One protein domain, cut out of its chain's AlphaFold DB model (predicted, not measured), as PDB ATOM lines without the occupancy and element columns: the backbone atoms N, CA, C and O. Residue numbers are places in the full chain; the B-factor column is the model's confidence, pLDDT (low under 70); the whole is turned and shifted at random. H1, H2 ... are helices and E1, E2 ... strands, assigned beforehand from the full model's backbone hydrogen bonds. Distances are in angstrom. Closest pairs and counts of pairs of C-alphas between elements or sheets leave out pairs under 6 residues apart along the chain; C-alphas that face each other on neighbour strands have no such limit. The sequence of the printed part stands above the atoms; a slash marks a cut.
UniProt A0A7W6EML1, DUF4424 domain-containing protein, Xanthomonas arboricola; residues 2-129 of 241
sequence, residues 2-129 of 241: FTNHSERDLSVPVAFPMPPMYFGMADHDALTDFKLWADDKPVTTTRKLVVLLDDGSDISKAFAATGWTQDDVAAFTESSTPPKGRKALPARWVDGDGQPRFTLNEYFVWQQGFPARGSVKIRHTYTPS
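What this domain is: This is residues 2 to 129 of the 241 residues of the protein "DUF4424 domain-containing protein" of Xanthomonas arboricola (UniProt A0A7W6EML1). A long, strongly twisted ribbon of three strands, E1, E5 and E4, runs lengthwise through a loose body, with a small second sheet of E3, E2 and E6 beside it toward one end and the helices H1 and H2 toward the other. E3 runs on into E4, joining the two sheets. The 128 printed residues run E1 E2 E3 E4 H1 H2 E5 E6; the sheet orders are E1 - E5 - E4, antiparallel, and E3 - E2 - E6, with E2 and E6 antiparallel. The class is mixed, with under half of the residues in named elements; the whole is loose, radius of gyration of the C-alphas 18.5 A, spans 55 by 27 by 22 A.

How they stand to each other: E1, residues 10 to 17, is antiparallel to E5, residues 102 to 114, with N 12 and O 112 2.9 A apart. E2, residues 32 to 38, is antiparallel to E6, residues 122 to 127, with N 37 and O 123 2.8 A apart; E2 and E5 are near each other. E3, residues 41 to 43, meets E2 only at a point, C-alphas 42 and 37 facing each other at 4.3 A. E3 runs on at 38 degrees into E4, residues 46 to 53, antiparallel to E5, with N 48 and O 107 2.8 A apart. H1, residues 60 to 66, is on the sheet of E1, E5 and E4, over none of its strands, at a height of 7.7 A over the sheet; its closest C-alpha pair with E4 is Ser 60 and Val 51, 4.6 A. H2, residues 70 to 79, only grazes that sheet, with its residues 70 to 73. In H1 and H2 every O i to N i+4 pair is within hydrogen-bond range.

Where its parts are: E1 begins at C-alpha 10 (287.330, 157.915, 139.843) and E6 ends at C-alpha 127 (292.828, 186.727, 147.153). E5 is 35.7 A long, E4 22.8 A, E1 21.1 A and E2 19.5 A.

The domain as a whole: The C-alphas of Glu 7 and Thr 81, the two farthest apart, are 57.1 A apart. The printed part has no cut; the links E1 to E2 and H2 to E5 are long. Residue 25 is under 70 in pLDDT.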
ATOM      1  N   PHE A   2     285.468 169.496 134.150       93.25
ATOM      2  CA  PHE A   2     286.403 168.375 134.070       93.25
ATOM      3  C   PHE A   2     285.598 167.098 133.842       93.25
ATOM      4  O   PHE A   2     284.619 166.879 134.550       93.25
ATOM      5  N   THR A   3     285.974 166.283 132.857       94.38
ATOM      6  CA  THR A   3     285.193 165.110 132.431       94.38
ATOM      7  C   THR A   3     285.987 163.828 132.639       94.38
ATOM      8  O   THR A   3     287.121 163.708 132.179       94.38
ATOM      9  N   ASN A   4     285.372 162.850 133.298       95.75
ATOM     10  CA  ASN A   4     285.895 161.494 133.382       95.75
ATOM     11  C   ASN A   4     285.485 160.711 132.132       95.75
ATOM     12  O   ASN A   4     284.304 160.499 131.873       95.75
ATOM     13  N   HIS A   5     286.469 160.259 131.359       94.69
ATOM     14  CA  HIS A   5     286.256 159.480 130.137       94.69
ATOM     15  C   HIS A   5     286.331 157.961 130.357       94.69
ATOM     16  O   HIS A   5     286.363 157.214 129.383       94.69
ATOM     17  N   SER A   6     286.382 157.486 131.599       96.12
ATOM     18  CA  SER A   6     286.364 156.058 131.920       96.12
ATOM     19  C   SER A   6     284.952 155.561 132.251       96.12
ATOM     20  O   SER A   6     284.055 156.353 132.541       96.12
ATOM     21  N   GLU A   7     284.774 154.238 132.220       97.81
ATOM     22  CA  GLU A   7     283.517 153.550 132.568       97.81
ATOM     23  C   GLU A   7     283.310 153.363 134.076       97.81
ATOM     24  O   GLU A   7     282.325 152.767 134.500       97.81
ATOM     25  N   ARG A   8     284.246 153.835 134.902       97.88
ATOM     26  CA  ARG A   8     284.175 153.703 136.357       97.88
ATOM     27  C   ARG A   8     284.277 155.056 137.025       97.88
ATOM     28  O   ARG A   8     284.880 155.987 136.487       97.88
ATOM     29  N   ASP A   9     283.741 155.128 138.229       98.19
ATOM     30  CA  ASP A   9     283.967 156.268 139.099       98.19
ATOM     31  C   ASP A   9     285.461 156.376 139.427       98.19
ATOM     32  O   ASP A   9     286.157 155.374 139.630       98.19
ATOM     33  N   LEU A  10     285.961 157.606 139.457       97.56
ATOM     34  CA  LEU A  10     287.330 157.915 139.843       97.56
ATOM     35  C   LEU A  10     287.321 158.747 141.120       97.56
ATOM     36  O   LEU A  10     286.509 159.654 141.274       97.56
ATOM     37  N   SER A  11     288.273 158.471 142.004       97.00
ATOM     38  CA  SER A  11     288.647 159.358 143.100       97.00
ATOM     39  C   SER A  11     290.127 159.665 142.937       97.00
ATOM     40  O   SER A  11     290.943 158.739 142.939       97.00
ATOM     41  N   VAL A  12     290.465 160.930 142.689       94.94
ATOM     42  CA  VAL A  12     291.834 161.339 142.354       94.94
ATOM     43  C   VAL A  12     292.323 162.457 143.274       94.94
ATOM     44  O   VAL A  12     291.562 163.386 143.560       94.94
ATOM     45  N   PRO A  13     293.595 162.424 143.708       95.19
ATOM     46  CA  PRO A  13     294.210 163.580 144.337       95.19
ATOM     47  C   PRO A  13     294.354 164.695 143.301       95.19
ATOM     48  O   PRO A  13     294.941 164.495 142.237       95.19
ATOM     49  N   VAL A  14     293.848 165.879 143.625       95.25
ATOM     50  CA  VAL A  14     294.028 167.088 142.821       95.25
ATOM     51  C   VAL A  14     294.806 168.103 143.641       95.25
ATOM     52  O   VAL A  14     294.624 168.217 144.854       95.25
ATOM     53  N   ALA A  15     295.691 168.831 142.967       93.88
ATOM     54  CA  ALA A  15     296.435 169.936 143.535       93.88
ATOM     55  C   ALA A  15     296.214 171.185 142.683       93.88
ATOM     56  O   ALA A  15     296.301 171.129 141.457       93.88
ATOM     57  N   PHE A  16     295.961 172.308 143.343       92.81
ATOM     58  CA  PHE A  16     296.063 173.629 142.749       92.81
ATOM     59  C   PHE A  16     297.420 174.230 143.148       92.81
ATOM     60  O   PHE A  16     297.592 174.561 144.327       92.81
ATOM     61  N   PRO A  17     298.400 174.286 142.225       91.56
ATOM     62  CA  PRO A  17     299.726 174.816 142.512       91.56
ATOM     63  C   PRO A  17     299.727 176.344 142.482       91.56
ATOM     64  O   PRO A  17     299.146 176.960 141.586       91.56
ATOM     65  N   MET A  18     300.445 176.944 143.420       89.81
ATOM     66  CA  MET A  18     300.790 178.360 143.394       89.81
ATOM     67  C   MET A  18     302.133 178.566 142.690       89.81
ATOM     68  O   MET A  18     302.973 177.661 142.712       89.81
ATOM     69  N   PRO A  19     302.371 179.740 142.076       87.00
ATOM     70  CA  PRO A  19     303.705 180.101 141.617       87.00
ATOM     71  C   PRO A  19     304.728 179.973 142.758       87.00
ATOM     72  O   PRO A  19     304.376 180.253 143.909       87.00
ATOM     73  N   PRO A  20     305.982 179.593 142.460       85.56
ATOM     74  CA  PRO A  20     307.040 179.583 143.460       85.56
ATOM     75  C   PRO A  20     307.188 180.961 144.109       85.56
ATOM     76  O   PRO A  20     307.182 181.988 143.422       85.56
ATOM     77  N   MET A  21     307.342 180.971 145.430       84.38
ATOM     78  CA  MET A  21     307.693 182.167 146.182       84.38
ATOM     79  C   MET A  21     309.197 182.384 146.073       84.38
ATOM     80  O   MET A  21     309.993 181.512 146.434       84.38
ATOM     81  N   TYR A  22     309.554 183.557 145.571       75.69
ATOM     82  CA  TYR A  22     310.910 184.078 145.603       75.69
ATOM     83  C   TYR A  22     310.969 185.098 146.733       75.69
ATOM     84  O   TYR A  22     309.984 185.786 146.975       75.69
ATOM     85  N   PHE A  23     312.093 185.162 147.431       76.00
ATOM     86  CA  PHE A  23     312.326 186.147 148.480       76.00
ATOM     87  C   PHE A  23     313.383 187.131 147.981       76.00
ATOM     88  O   PHE A  23     314.281 186.745 147.231       76.00
ATOM     89  N   GLY A  24     313.252 188.402 148.347       74.00
ATOM     90  CA  GLY A  24     314.122 189.474 147.875       74.00
ATOM     91  C   GLY A  24     313.584 190.837 148.296       74.00
ATOM     92  O   GLY A  24     312.886 190.941 149.295       74.00
ATOM     93  N   MET A  25     313.881 191.876 147.516       64.94
ATOM     94  CA  MET A  25     313.477 193.258 147.825       64.94
ATOM     95  C   MET A  25     311.987 193.567 147.610       64.94
ATOM     96  O   MET A  25     311.550 194.671 147.922       64.94
ATOM     97  N   ALA A  26     311.233 192.652 147.004       72.62
ATOM     98  CA  ALA A  26     309.800 192.823 146.817       72.62
ATOM     99  C   ALA A  26     309.047 192.260 148.024       72.62
ATOM    100  O   ALA A  26     309.376 191.182 148.515       72.62
ATOM    101  N   ASP A  27     307.992 192.954 148.439       70.44
ATOM    102  CA  ASP A  27     307.050 192.437 149.423       70.44
ATOM    103  C   ASP A  27     306.223 191.332 148.762       70.44
ATOM    104  O   ASP A  27     305.668 191.530 147.676       70.44
ATOM    105  N   HIS A  28     306.140 190.167 149.404       74.38
ATOM    106  CA  HIS A  28     305.399 189.010 148.905       74.38
ATOM    107  C   HIS A  28     304.309 188.603 149.892       74.38
ATOM    108  O   HIS A  28     304.580 187.938 150.893       74.38
ATOM    109  N   ASP A  29     303.062 188.922 149.564       74.69
ATOM    110  CA  ASP A  29     301.932 188.496 150.385       74.69
ATOM    111  C   ASP A  29     301.576 187.034 150.112       74.69
ATOM    112  O   ASP A  29     301.588 186.570 148.968       74.69
ATOM    113  N   ALA A  30     301.208 186.289 151.153       75.81
ATOM    114  CA  ALA A  30     300.637 184.958 150.980       75.81
ATOM    115  C   ALA A  30     299.246 185.038 150.329       75.81
ATOM    116  O   ALA A  30     298.485 185.979 150.551       75.81
ATOM    117  N   LEU A  31     298.875 184.003 149.569       84.94
ATOM    118  CA  LEU A  31     297.487 183.834 149.149       84.94
ATOM    119  C   LEU A  31     296.593 183.655 150.382       84.94
ATOM    120  O   LEU A  31     296.924 182.904 151.303       84.94
ATOM    121  N   THR A  32     295.418 184.280 150.363       87.44
ATOM    122  CA  THR A  32     294.423 184.156 151.435       87.44
ATOM    123  C   THR A  32     293.041 183.795 150.893       87.44
ATOM    124  O   THR A  32     292.758 183.882 149.695       87.44
ATOM    125  N   ASP A  33     292.172 183.331 151.795       91.81
ATOM    126  CA  ASP A  33     290.761 183.044 151.519       91.81
ATOM    127  C   ASP A  33     290.502 182.036 150.388       91.81
ATOM    128  O   ASP A  33     289.505 182.144 149.667       91.81
ATOM    129  N   PHE A  34     291.368 181.024 150.240       94.94
ATOM    130  CA  PHE A  34     291.144 179.953 149.270       94.94
ATOM    131  C   PHE A  34     289.860 179.183 149.578       94.94
ATOM    132  O   PHE A  34     289.725 178.533 150.615       94.94
ATOM    133  N   LYS A  35     288.914 179.238 148.641       96.94
ATOM    134  CA  LYS A  35     287.646 178.509 148.695       96.94
ATOM    135  C   LYS A  35     287.469 177.713 147.417       96.94
ATOM    136  O   LYS A  35     287.712 178.228 146.324       96.94
ATOM    137  N   LEU A  36     287.003 176.479 147.562       97.88
ATOM    138  CA  LEU A  36     286.819 175.521 146.480       97.88
ATOM    139  C   LEU A  36     285.394 174.964 146.503       97.88
ATOM    140  O   LEU A  36     284.837 174.696 147.567       97.88
ATOM    141  N   TRP A  37     284.830 174.757 145.318       98.44
ATOM    142  CA  TRP A  37     283.559 174.077 145.118       98.44
ATOM    143  C   TRP A  37     283.668 173.042 143.999       98.44
ATOM    144  O   TRP A  37     284.271 173.319 142.958       98.44
ATOM    145  N   ALA A  38     283.016 171.899 144.200       97.88
ATOM    146  CA  ALA A  38     282.748 170.887 143.185       97.88
ATOM    147  C   ALA A  38     281.229 170.766 143.006       97.88
ATOM    148  O   ALA A  38     280.517 170.517 143.978       97.88
ATOM    149  N   ASP A  39     280.730 171.012 141.793       97.38
ATOM    150  CA  ASP A  39     279.290 171.087 141.485       97.38
ATOM    151  C   ASP A  39     278.525 171.972 142.481       97.38
ATOM    152  O   ASP A  39     277.503 171.601 143.053       97.38
ATOM    153  N   ASP A  40     279.103 173.153 142.724       97.38
ATOM    154  CA  ASP A  40     278.602 174.191 143.629       97.38
ATOM    155  C   ASP A  40     278.505 173.778 145.117       97.38
ATOM    156  O   ASP A  40     278.092 174.580 145.955       97.38
ATOM    157  N   LYS A  41     279.005 172.591 145.488       97.94
ATOM    158  CA  LYS A  41     279.176 172.155 146.881       97.94
ATOM    159  C   LYS A  41     280.577 172.510 147.389       97.94
ATOM    160  O   LYS A  41     281.545 172.209 146.688       97.94
ATOM    161  N   PRO A  42     280.720 173.134 148.573       97.94
ATOM    162  CA  PRO A  42     282.031 173.444 149.141       97.94
ATOM    163  C   PRO A  42     282.887 172.188 149.331       97.94
ATOM    164  O   PRO A  42     282.387 171.153 149.771       97.94
ATOM    165  N   VAL A  43     284.179 172.299 149.031       97.81
ATOM    166  CA  VAL A  43     285.172 171.237 149.219       97.81
ATOM    167  C   VAL A  43     286.284 171.757 150.120       97.81
ATOM    168  O   VAL A  43     286.859 172.815 149.866       97.81
ATOM    169  N   THR A  44     286.599 171.001 151.167       96.38
ATOM    170  CA  THR A  44     287.728 171.308 152.048       96.38
ATOM    171  C   THR A  44     289.040 170.956 151.362       96.38
ATOM    172  O   THR A  44     289.185 169.873 150.794       96.38
ATOM    173  N   THR A  45     290.015 171.854 151.462       96.88
ATOM    174  CA  THR A  45     291.372 171.643 150.956       96.88
ATOM    175  C   THR A  45     292.388 171.639 152.083       96.88
ATOM    176  O   THR A  45     292.235 172.361 153.067       96.88
ATOM    177  N   THR A  46     293.479 170.911 151.883       96.06
ATOM    178  CA  THR A  46     294.666 170.991 152.733       96.06
ATOM    179  C   THR A  46     295.704 171.878 152.057       96.06
ATOM    180  O   THR A  46     296.062 171.647 150.902       96.06
ATOM    181  N   ARG A  47     296.212 172.879 152.777       92.56
ATOM    182  CA  ARG A  47     297.374 173.671 152.353       92.56
ATOM    183  C   ARG A  47     298.639 172.840 152.579       92.56
ATOM    184  O   ARG A  47     298.874 172.373 153.692       92.56
ATOM    185  N   LYS A  48     299.442 172.640 151.538       92.94
ATOM    186  CA  LYS A  48     300.719 171.923 151.590       92.94
ATOM    187  C   LYS A  48     301.836 172.838 151.109       92.94
ATOM    188  O   LYS A  48     301.770 173.364 150.003       92.94
ATOM    189  N   LEU A  49     302.869 172.973 151.933       92.44
ATOM    190  CA  LEU A  49     304.101 173.664 151.584       92.44
ATOM    191  C   LEU A  49     305.140 172.639 151.126       92.44
ATOM    192  O   LEU A  49     305.388 171.655 151.826       92.44
ATOM    193  N   VAL A  50     305.727 172.870 149.958       94.75
ATOM    194  CA  VAL A  50     306.861 172.113 149.430       94.75
ATOM    195  C   VAL A  50     308.061 173.046 149.362       94.75
ATOM    196  O   VAL A  50     307.964 174.144 148.817       94.75
ATOM    197  N   VAL A  51     309.185 172.611 149.918       95.31
ATOM    198  CA  VAL A  51     310.423 173.390 149.972       95.31
ATOM    199  C   VAL A  51     311.484 172.666 149.169       95.31
ATOM    200  O   VAL A  51     311.900 171.570 149.549       95.31
ATOM    201  N   LEU A  52     311.896 173.274 148.061       95.62
ATOM    202  CA  LEU A  52     312.878 172.704 147.142       95.62
ATOM    203  C   LEU A  52     314.137 173.560 147.152       95.62
ATOM    204  O   LEU A  52     314.036 174.776 146.995       95.62
ATOM    205  N   LEU A  53     315.299 172.930 147.313       94.62
ATOM    206  CA  LEU A  53     316.582 173.581 147.046       94.62
ATOM    207  C   LEU A  53     316.747 173.867 145.548       94.62
ATOM    208  O   LEU A  53     316.058 173.282 144.712       94.62
ATOM    209  N   ASP A  54     317.677 174.758 145.220       92.56
ATOM    210  CA  ASP A  54     318.076 175.094 143.850       92.56
ATOM    211  C   ASP A  54     318.532 173.877 143.017       92.56
ATOM    212  O   ASP A  54     318.339 173.859 141.804       92.56
ATOM    213  N   ASP A  55     319.053 172.830 143.663       93.75
ATOM    214  CA  ASP A  55     319.399 171.537 143.056       93.75
ATOM    215  C   ASP A  55     318.202 170.577 142.866       93.75
ATOM    216  O   ASP A  55     318.362 169.466 142.358       93.75
ATOM    217  N   GLY A  56     316.997 170.995 143.266       93.25
ATOM    218  CA  GLY A  56     315.758 170.221 143.182       93.25
ATOM    219  C   GLY A  56     315.486 169.298 144.376       93.25
ATOM    220  O   GLY A  56     314.441 168.646 144.409       93.25
ATOM    221  N   SER A  57     316.372 169.237 145.373       96.50
ATOM    222  CA  SER A  57     316.171 168.404 146.562       96.50
ATOM    223  C   SER A  57     314.975 168.874 147.394       96.50
ATOM    224  O   SER A  57     314.931 170.021 147.844       96.50
ATOM    225  N   ASP A  58     314.047 167.960 147.692       97.19
ATOM    226  CA  ASP A  58     312.927 168.219 148.603       97.19
ATOM    227  C   ASP A  58     313.398 168.198 150.066       97.19
ATOM    228  O   ASP A  58     313.803 167.167 150.613       97.19
ATOM    229  N   ILE A  59     313.335 169.362 150.712       97.25
ATOM    230  CA  ILE A  59     313.687 169.554 152.120       97.25
ATOM    231  C   ILE A  59     312.467 169.854 152.996       97.25
ATOM    232  O   ILE A  59     312.639 170.195 154.164       97.25
ATOM    233  N   SER A  60     311.240 169.680 152.498       96.69
ATOM    234  CA  SER A  60     309.994 170.106 153.158       96.69
ATOM    235  C   SER A  60     309.874 169.613 154.602       96.69
ATOM    236  O   SER A  60     309.572 170.385 155.509       96.69
ATOM    237  N   LYS A  61     310.164 168.327 154.845       96.56
ATOM    238  CA  LYS A  61     310.106 167.737 156.194       96.56
ATOM    239  C   LYS A  61     311.152 168.344 157.130       96.56
ATOM    240  O   LYS A  61     310.858 168.607 158.293       96.56
ATOM    241  N   ALA A  62     312.370 168.544 156.630       96.81
ATOM    242  CA  ALA A  62     313.447 169.131 157.413       96.81
ATOM    243  C   ALA A  62     313.166 170.610 157.698       96.81
ATOM    244  O   ALA A  62     313.364 171.050 158.826       96.81
ATOM    245  N   PHE A  63     312.664 171.356 156.709       96.00
ATOM    246  CA  PHE A  63     312.280 172.757 156.852       96.00
ATOM    247  C   PHE A  63     311.180 172.911 157.904       96.00
ATOM    248  O   PHE A  63     311.351 173.674 158.850       96.00
ATOM    249  N   ALA A  64     310.115 172.105 157.835       94.88
ATOM    250  CA  ALA A  64     309.049 172.113 158.838       94.88
ATOM    251  C   ALA A  64     309.573 171.858 160.266       94.88
ATOM    252  O   ALA A  64     309.117 172.490 161.216       94.88
ATOM    253  N   ALA A  65     310.577 170.987 160.425       95.12
ATOM    254  CA  ALA A  65     311.196 170.704 161.722       95.12
ATOM    255  C   ALA A  65     312.028 171.872 162.290       95.12
ATOM    256  O   ALA A  65     312.298 171.895 163.490       95.12
ATOM    257  N   THR A  66     312.421 172.851 161.467       94.44
ATOM    258  CA  THR A  66     313.068 174.086 161.955       94.44
ATOM    259  C   THR A  66     312.079 175.030 162.642       94.44
ATOM    260  O   THR A  66     312.481 175.906 163.410       94.44
ATOM    261  N   GLY A  67     310.784 174.865 162.350       93.06
ATOM    262  CA  GLY A  67     309.707 175.748 162.769       93.06
ATOM    263  C   GLY A  67     309.606 177.056 161.982       93.06
ATOM    264  O   GLY A  67     308.651 177.787 162.237       93.06
ATOM    265  N   TRP A  68     310.542 177.360 161.074       93.19
ATOM    266  CA  TRP A  68     310.527 178.585 160.270       93.19
ATOM    267  C   TRP A  68     309.231 178.709 159.456       93.19
ATOM    268  O   TRP A  68     308.729 177.724 158.907       93.19
ATOM    269  N   THR A  69     308.692 179.922 159.386       90.25
ATOM    270  CA  THR A  69     307.547 180.289 158.544       90.25
ATOM    271  C   THR A  69     308.004 180.955 157.246       90.25
ATOM    272  O   THR A  69     309.183 181.243 157.058       90.25
ATOM    273  N   GLN A  70     307.060 181.216 156.338       87.12
ATOM    274  CA  GLN A  70     307.302 182.065 155.169       87.12
ATOM    275  C   GLN A  70     307.803 183.459 155.585       87.12
ATOM    276  O   GLN A  70     308.791 183.931 155.032       87.12
ATOM    277  N   ASP A  71     307.178 184.069 156.593       86.50
ATOM    278  CA  ASP A  71     307.561 185.395 157.099       86.50
ATOM    279  C   ASP A  71     308.972 185.392 157.705       86.50
ATOM    280  O   ASP A  71     309.727 186.342 157.520       86.50
ATOM    281  N   ASP A  72     309.366 184.300 158.375       91.00
ATOM    282  CA  ASP A  72     310.736 184.137 158.874       91.00
ATOM    283  C   ASP A  72     311.755 184.128 157.722       91.00
ATOM    284  O   ASP A  72     312.831 184.709 157.843       91.00
ATOM    285  N   VAL A  73     311.424 183.477 156.599       90.62
ATOM    286  CA  VAL A  73     312.287 183.445 155.405       90.62
ATOM    287  C   VAL A  73     312.367 184.827 154.752       90.62
ATOM    288  O   VAL A  73     313.464 185.245 154.384       90.62
ATOM    289  N   ALA A  74     311.249 185.553 154.654       86.25
ATOM    290  CA  ALA A  74     311.229 186.924 154.141       86.25
ATOM    291  C   ALA A  74     312.109 187.854 154.995       86.25
ATOM    292  O   ALA A  74     313.069 188.432 154.489       86.25
ATOM    293  N   ALA A  75     311.888 187.879 156.313       87.06
ATOM    294  CA  ALA A  75     312.673 188.692 157.241       87.06
ATOM    295  C   ALA A  75     314.168 188.323 157.245       87.06
ATOM    296  O   ALA A  75     315.040 189.188 157.371       87.06
ATOM    297  N   PHE A  76     314.489 187.033 157.107       89.00
ATOM    298  CA  PHE A  76     315.872 186.575 156.989       89.00
ATOM    299  C   PHE A  76     316.531 187.042 155.688       89.00
ATOM    300  O   PHE A  76     317.693 187.430 155.714       89.00
ATOM    301  N   THR A  77     315.798 187.042 154.576       87.31
ATOM    302  CA  THR A  77     316.306 187.485 153.266       87.31
ATOM    303  C   THR A  77     316.673 188.972 153.283       87.31
ATOM    304  O   THR A  77     317.707 189.363 152.745       87.31
ATOM    305  N   GLU A  78     315.875 189.793 153.970       83.06
ATOM    306  CA  GLU A  78     316.119 191.234 154.114       83.06
ATOM    307  C   GLU A  78     317.287 191.574 155.052       83.06
ATOM    308  O   GLU A  78     318.019 192.533 154.816       83.06
ATOM    309  N   SER A  79     317.452 190.817 156.141       84.06
ATOM    310  CA  SER A  79     318.382 191.165 157.230       84.06
ATOM    311  C   SER A  79     319.645 190.304 157.294       84.06
ATOM    312  O   SER A  79     320.542 190.587 158.094       84.06
ATOM    313  N   SER A  80     319.683 189.202 156.539       81.62
ATOM    314  CA  SER A  80     320.693 188.135 156.611       81.62
ATOM    315  C   SER A  80     320.929 187.592 158.031       81.62
ATOM    316  O   SER A  80     321.951 186.966 158.315       81.62
ATOM    317  N   THR A  81     319.982 187.820 158.946       83.56
ATOM    318  CA  THR A  81     320.085 187.459 160.361       83.56
ATOM    319  C   THR A  81     318.909 186.567 160.743       83.56
ATOM    320  O   THR A  81     317.763 186.934 160.478       83.56
ATOM    321  N   PRO A  82     319.139 185.392 161.365       84.44
ATOM    322  CA  PRO A  82     318.048 184.520 161.786       84.44
ATOM    323  C   PRO A  82     317.018 185.268 162.654       84.44
ATOM    324  O   PRO A  82     317.421 185.941 163.611       84.44
ATOM    325  N   PRO A  83     315.705 185.134 162.378       85.12
ATOM    326  CA  PRO A  83     314.670 185.785 163.171       85.12
ATOM    327  C   PRO A  83     314.724 185.380 164.647       85.12
ATOM    328  O   PRO A  83     315.157 184.281 165.016       85.12
ATOM    329  N   LYS A  84     314.259 186.270 165.527       85.19
ATOM    330  CA  LYS A  84     314.314 186.060 166.979       85.19
ATOM    331  C   LYS A  84     313.614 184.753 167.374       85.19
ATOM    332  O   LYS A  84     312.444 184.545 167.079       85.19
ATOM    333  N   GLY A  85     314.324 183.892 168.105       86.25
ATOM    334  CA  GLY A  85     313.798 182.599 168.562       86.25
ATOM    335  C   GLY A  85     313.915 181.468 167.536       86.25
ATOM    336  O   GLY A  85     313.535 180.336 167.837       86.25
ATOM    337  N   ARG A  86     314.481 181.733 166.352       89.75
ATOM    338  CA  ARG A  86     314.786 180.717 165.344       89.75
ATOM    339  C   ARG A  86     316.245 180.290 165.415       89.75
ATOM    340  O   ARG A  86     317.146 181.096 165.630       89.75
ATOM    341  N   LYS A  87     316.486 178.993 165.222       89.88
ATOM    342  CA  LYS A  87     317.840 178.480 164.979       89.88
ATOM    343  C   LYS A  87     318.258 178.844 163.559       89.88
ATOM    344  O   LYS A  87     317.408 178.859 162.670       89.88
ATOM    345  N   ALA A  88     319.554 179.080 163.358       91.31
ATOM    346  CA  ALA A  88     320.118 179.294 162.032       91.31
ATOM    347  C   ALA A  88     319.768 178.130 161.089       91.31
ATOM    348  O   ALA A  88     319.730 176.966 161.508       91.31
ATOM    349  N   LEU A  89     319.515 178.460 159.824       93.69
ATOM    350  CA  LEU A  89     319.298 177.459 158.789       93.69
ATOM    351  C   LEU A  89     320.589 176.655 158.551       93.69
ATOM    352  O   LEU A  89     321.690 177.181 158.737       93.69
ATOM    353  N   PRO A  90     320.491 175.376 158.146       94.75
ATOM    354  CA  PRO A  90     321.652 174.594 157.741       94.75
ATOM    355  C   PRO A  90     322.471 175.316 156.665       94.75
ATOM    356  O   PRO A  90     321.898 175.817 155.704       94.75
ATOM    357  N   ALA A  91     323.805 175.278 156.761       93.75
ATOM    358  CA  ALA A  91     324.698 175.934 155.796       93.75
ATOM    359  C   ALA A  91     324.424 175.523 154.336       93.75
ATOM    360  O   ALA A  91     324.552 176.326 153.427       93.75
ATOM    361  N   ARG A  92     323.970 174.283 154.106       95.06
ATOM    362  CA  ARG A  92     323.593 173.797 152.768       95.06
ATOM    363  C   ARG A  92     322.312 174.426 152.190       95.06
ATOM    364  O   ARG A  92     321.982 174.136 151.048       95.06
ATOM    365  N   TRP A  93     321.543 175.177 152.979       94.94
ATOM    366  CA  TRP A  93     320.307 175.855 152.558       94.94
ATOM    367  C   TRP A  93     320.503 177.342 152.293       94.94
ATOM    368  O   TRP A  93     319.544 178.009 151.914       94.94
ATOM    369  N   VAL A  94     321.715 177.850 152.502       92.50
ATOM    370  CA  VAL A  94     322.091 179.234 152.222       92.50
ATOM    371  C   VAL A  94     323.272 179.263 151.255       92.50
ATOM    372  O   VAL A  94     324.024 178.289 151.164       92.50
ATOM    373  N   ASP A  95     323.394 180.325 150.468       89.44
ATOM    374  CA  ASP A  95     324.503 180.520 149.532       89.44
ATOM    375  C   ASP A  95     325.693 181.238 150.182       89.44
ATOM    376  O   ASP A  95     325.747 181.418 151.400       89.44
ATOM    377  N   GLY A  96     326.693 181.580 149.364       85.75
ATOM    378  CA  GLY A  96     327.900 182.271 149.819       85.75
ATOM    379  C   GLY A  96     327.634 183.663 150.395       85.75
ATOM    380  O   GLY A  96     328.424 184.121 151.218       85.75
ATOM    381  N   ASP A  97     326.509 184.279 150.026       84.44
ATOM    382  CA  ASP A  97     326.062 185.585 150.511       84.44
ATOM    383  C   ASP A  97     325.088 185.450 151.699       84.44
ATOM    384  O   ASP A  97     324.561 186.439 152.210       84.44
ATOM    385  N   GLY A  98     324.857 184.219 152.173       84.94
ATOM    386  CA  GLY A  98     323.959 183.918 153.284       84.94
ATOM    387  C   GLY A  98     322.477 183.951 152.911       84.94
ATOM    388  O   GLY A  98     321.637 183.921 153.811       84.94
ATOM    389  N   GLN A  99     322.140 183.986 151.621       87.31
ATOM    390  CA  GLN A  99     320.763 184.049 151.138       87.31
ATOM    391  C   GLN A  99     320.145 182.654 150.987       87.31
ATOM    392  O   GLN A  99     320.864 181.690 150.704       87.31
ATOM    393  N   PRO A 100     318.821 182.493 151.183       91.12
ATOM    394  CA  PRO A 100     318.151 181.210 150.997       91.12
ATOM    395  C   PRO A 100     318.349 180.624 149.593       91.12
ATOM    396  O   PRO A 100     318.012 181.238 148.587       91.12
ATOM    397  N   ARG A 101     318.790 179.367 149.535       92.50
ATOM    398  CA  ARG A 101     318.933 178.577 148.298       92.50
ATOM    399  C   ARG A 101     317.720 177.713 147.979       92.50
ATOM    400  O   ARG A 101     317.824 176.738 147.242       92.50
ATOM    401  N   PHE A 102     316.578 177.992 148.594       93.12
ATOM    402  CA  PHE A 102     315.363 177.211 148.405       93.12
ATOM    403  C   PHE A 102     314.190 178.093 148.010       93.12
ATOM    404  O   PHE A 102     314.118 179.268 148.353       93.12
ATOM    405  N   THR A 103     313.232 177.479 147.329       92.12
ATOM    406  CA  THR A 103     311.943 178.081 146.999       92.12
ATOM    407  C   THR A 103     310.851 177.462 147.857       92.12
ATOM    408  O   THR A 103     310.846 176.253 148.119       92.12
ATOM    409  N   LEU A 104     309.900 178.291 148.286       91.81
ATOM    410  CA  LEU A 104     308.668 177.817 148.902       91.81
ATOM    411  C   LEU A 104     307.594 177.688 147.818       91.81
ATOM    412  O   LEU A 104     307.328 178.628 147.075       91.81
ATOM    413  N   ASN A 105     306.968 176.520 147.730       90.44
ATOM    414  CA  ASN A 105     305.947 176.205 146.737       90.44
ATOM    415  C   ASN A 105     304.682 175.756 147.459       90.44
ATOM    416  O   ASN A 105     304.683 174.761 148.188       90.44
ATOM    417  N   GLU A 106     303.599 176.490 147.267       91.06
ATOM    418  CA  GLU A 106     302.335 176.218 147.935       91.06
ATOM    419  C   GLU A 106     301.366 175.455 147.036       91.06
ATOM    420  O   GLU A 106     301.240 175.728 145.845       91.06
ATOM    421  N   TYR A 107     300.653 174.504 147.633       93.06
ATOM    422  CA  TYR A 107     299.633 173.710 146.970       93.06
ATOM    423  C   TYR A 107     298.376 173.643 147.829       93.06
ATOM    424  O   TYR A 107     298.446 173.353 149.025       93.06
ATOM    425  N   PHE A 108     297.216 173.806 147.202       95.06
ATOM    426  CA  PHE A 108     295.929 173.461 147.804       95.06
ATOM    427  C   PHE A 108     295.497 172.107 147.261       95.06
ATOM    428  O   PHE A 108     295.245 171.970 146.064       95.06
ATOM    429  N   VAL A 109     295.459 171.092 148.124       96.62
ATOM    430  CA  VAL A 109     295.208 169.703 147.717       96.62
ATOM    431  C   VAL A 109     293.885 169.177 148.258       96.62
ATOM    432  O   VAL A 109     293.496 169.493 149.384       96.62
ATOM    433  N   TRP A 110     293.197 168.355 147.465       97.38
ATOM    434  CA  TRP A 110     291.966 167.666 147.861       97.38
ATOM    435  C   TRP A 110     291.798 166.338 147.113       97.38
ATOM    436  O   TRP A 110     292.493 166.069 146.135       97.38
ATOM    437  N   GLN A 111     290.879 165.494 147.582       97.50
ATOM    438  CA  GLN A 111     290.421 164.315 146.842       97.50
ATOM    439  C   GLN A 111     289.175 164.680 146.038       97.50
ATOM    440  O   GLN A 111     288.199 165.170 146.605       97.50
ATOM    441  N   GLN A 112     289.204 164.440 144.729       97.69
ATOM    442  CA  GLN A 112     288.102 164.745 143.827       97.69
ATOM    443  C   GLN A 112     287.460 163.469 143.296       97.69
ATOM    444  O   GLN A 112     288.105 162.678 142.608       97.69
ATOM    445  N   GLY A 113     286.163 163.320 143.559       97.38
ATOM    446  CA  GLY A 113     285.332 162.314 142.908       97.38
ATOM    447  C   GLY A 113     284.905 162.762 141.510       97.38
ATOM    448  O   GLY A 113     284.490 163.907 141.328       97.38
ATOM    449  N   PHE A 114     284.966 161.856 140.540       97.44
ATOM    450  CA  PHE A 114     284.417 162.027 139.200       97.44
ATOM    451  C   PHE A 114     283.573 160.801 138.826       97.44
ATOM    452  O   PHE A 114     284.140 159.713 138.684       97.44
ATOM    453  N   PRO A 115     282.252 160.946 138.621       97.94
ATOM    454  CA  PRO A 115     281.404 159.837 138.184       97.94
ATOM    455  C   PRO A 115     281.861 159.255 136.840       97.94
ATOM    456  O   PRO A 115     282.413 159.984 136.009       97.94
ATOM    457  N   ALA A 116     281.625 157.964 136.606       98.00
ATOM    458  CA  ALA A 116     281.831 157.308 135.315       98.00
ATOM    459  C   ALA A 116     281.155 158.107 134.194       98.00
ATOM    460  O   ALA A 116     279.989 158.484 134.314       98.00
ATOM    461  N   ARG A 117     281.894 158.400 133.116       97.12
ATOM    462  CA  ARG A 117     281.418 159.223 131.982       97.12
ATOM    463  C   ARG A 117     280.882 160.621 132.365       97.12
ATOM    464  O   ARG A 117     280.326 161.319 131.517       97.12
ATOM    465  N   GLY A 118     281.051 161.045 133.618       96.69
ATOM    466  CA  GLY A 118     280.476 162.259 134.183       96.69
ATOM    467  C   GLY A 118     281.394 163.471 134.076       96.69
ATOM    468  O   GLY A 118     282.603 163.358 133.870       96.69
ATOM    469  N   SER A 119     280.808 164.658 134.242       96.12
ATOM    470  CA  SER A 119     281.546 165.920 134.325       96.12
ATOM    471  C   SER A 119     281.303 166.602 135.660       96.12
ATOM    472  O   SER A 119     280.184 166.578 136.158       96.12
ATOM    473  N   VAL A 120     282.344 167.237 136.193       97.06
ATOM    474  CA  VAL A 120     282.303 168.011 137.435       97.06
ATOM    475  C   VAL A 120     282.735 169.448 137.155       97.06
ATOM    476  O   VAL A 120     283.723 169.719 136.453       97.06
ATOM    477  N   LYS A 121     282.000 170.398 137.726       96.88
ATOM    478  CA  LYS A 121     282.350 171.816 137.760       96.88
ATOM    479  C   LYS A 121     283.246 172.090 138.955       96.88
ATOM    480  O   LYS A 121     282.779 172.069 140.087       96.88
ATOM    481  N   ILE A 122     284.504 172.431 138.701       96.62
ATOM    482  CA  ILE A 122     285.403 172.939 139.737       96.62
ATOM    483  C   ILE A 122     285.431 174.459 139.664       96.62
ATOM    484  O   ILE A 122     285.642 175.032 138.594       96.62
ATOM    485  N   ARG A 123     285.208 175.109 140.805       97.25
ATOM    486  CA  ARG A 123     285.344 176.556 140.972       97.25
ATOM    487  C   ARG A 123     286.211 176.823 142.187       97.25
ATOM    488  O   ARG A 123     285.974 176.256 143.244       97.25
ATOM    489  N   HIS A 124     287.154 177.733 142.040       96.19
ATOM    490  CA  HIS A 124     287.955 178.269 143.131       96.19
ATOM    491  C   HIS A 124     287.880 179.794 143.146       96.19
ATOM    492  O   HIS A 124     287.665 180.420 142.108       96.19
ATOM    493  N   THR A 125     288.015 180.377 144.331       96.19
ATOM    494  CA  THR A 125     288.137 181.823 144.543       96.19
ATOM    495  C   THR A 125     289.137 182.063 145.655       96.19
ATOM    496  O   THR A 125     289.143 181.303 146.623       96.19
ATOM    497  N   TYR A 126     289.937 183.110 145.537       94.88
ATOM    498  CA  TYR A 126     290.932 183.484 146.534       94.88
ATOM    499  C   TYR A 126     291.405 184.916 146.291       94.88
ATOM    500  O   TYR A 126     291.227 185.454 145.193       94.88
ATOM    501  N   THR A 127     292.049 185.496 147.298       92.88
ATOM    502  CA  THR A 127     292.828 186.727 147.153       92.88
ATOM    503  C   THR A 127     294.236 186.337 146.703       92.88
ATOM    504  O   THR A 127     294.908 185.603 147.427       92.88
ATOM    505  N   PRO A 128     294.681 186.723 145.493       88.81
ATOM    506  CA  PRO A 128     295.961 186.269 144.965       88.81
ATOM    507  C   PRO A 128     297.130 186.837 145.769       88.81
ATOM    508  O   PRO A 128     297.056 187.949 146.282       88.81
ATOM    509  N   SER A 129     298.230 186.087 145.795       86.81
ATOM    510  CA  SER A 129     299.534 186.626 146.174       86.81
ATOM    511  C   SER A 129     299.963 187.680 145.150       86.81
ATOM    512  O   SER A 129     299.864 187.450 143.937       86.81
TER     513      SER A 129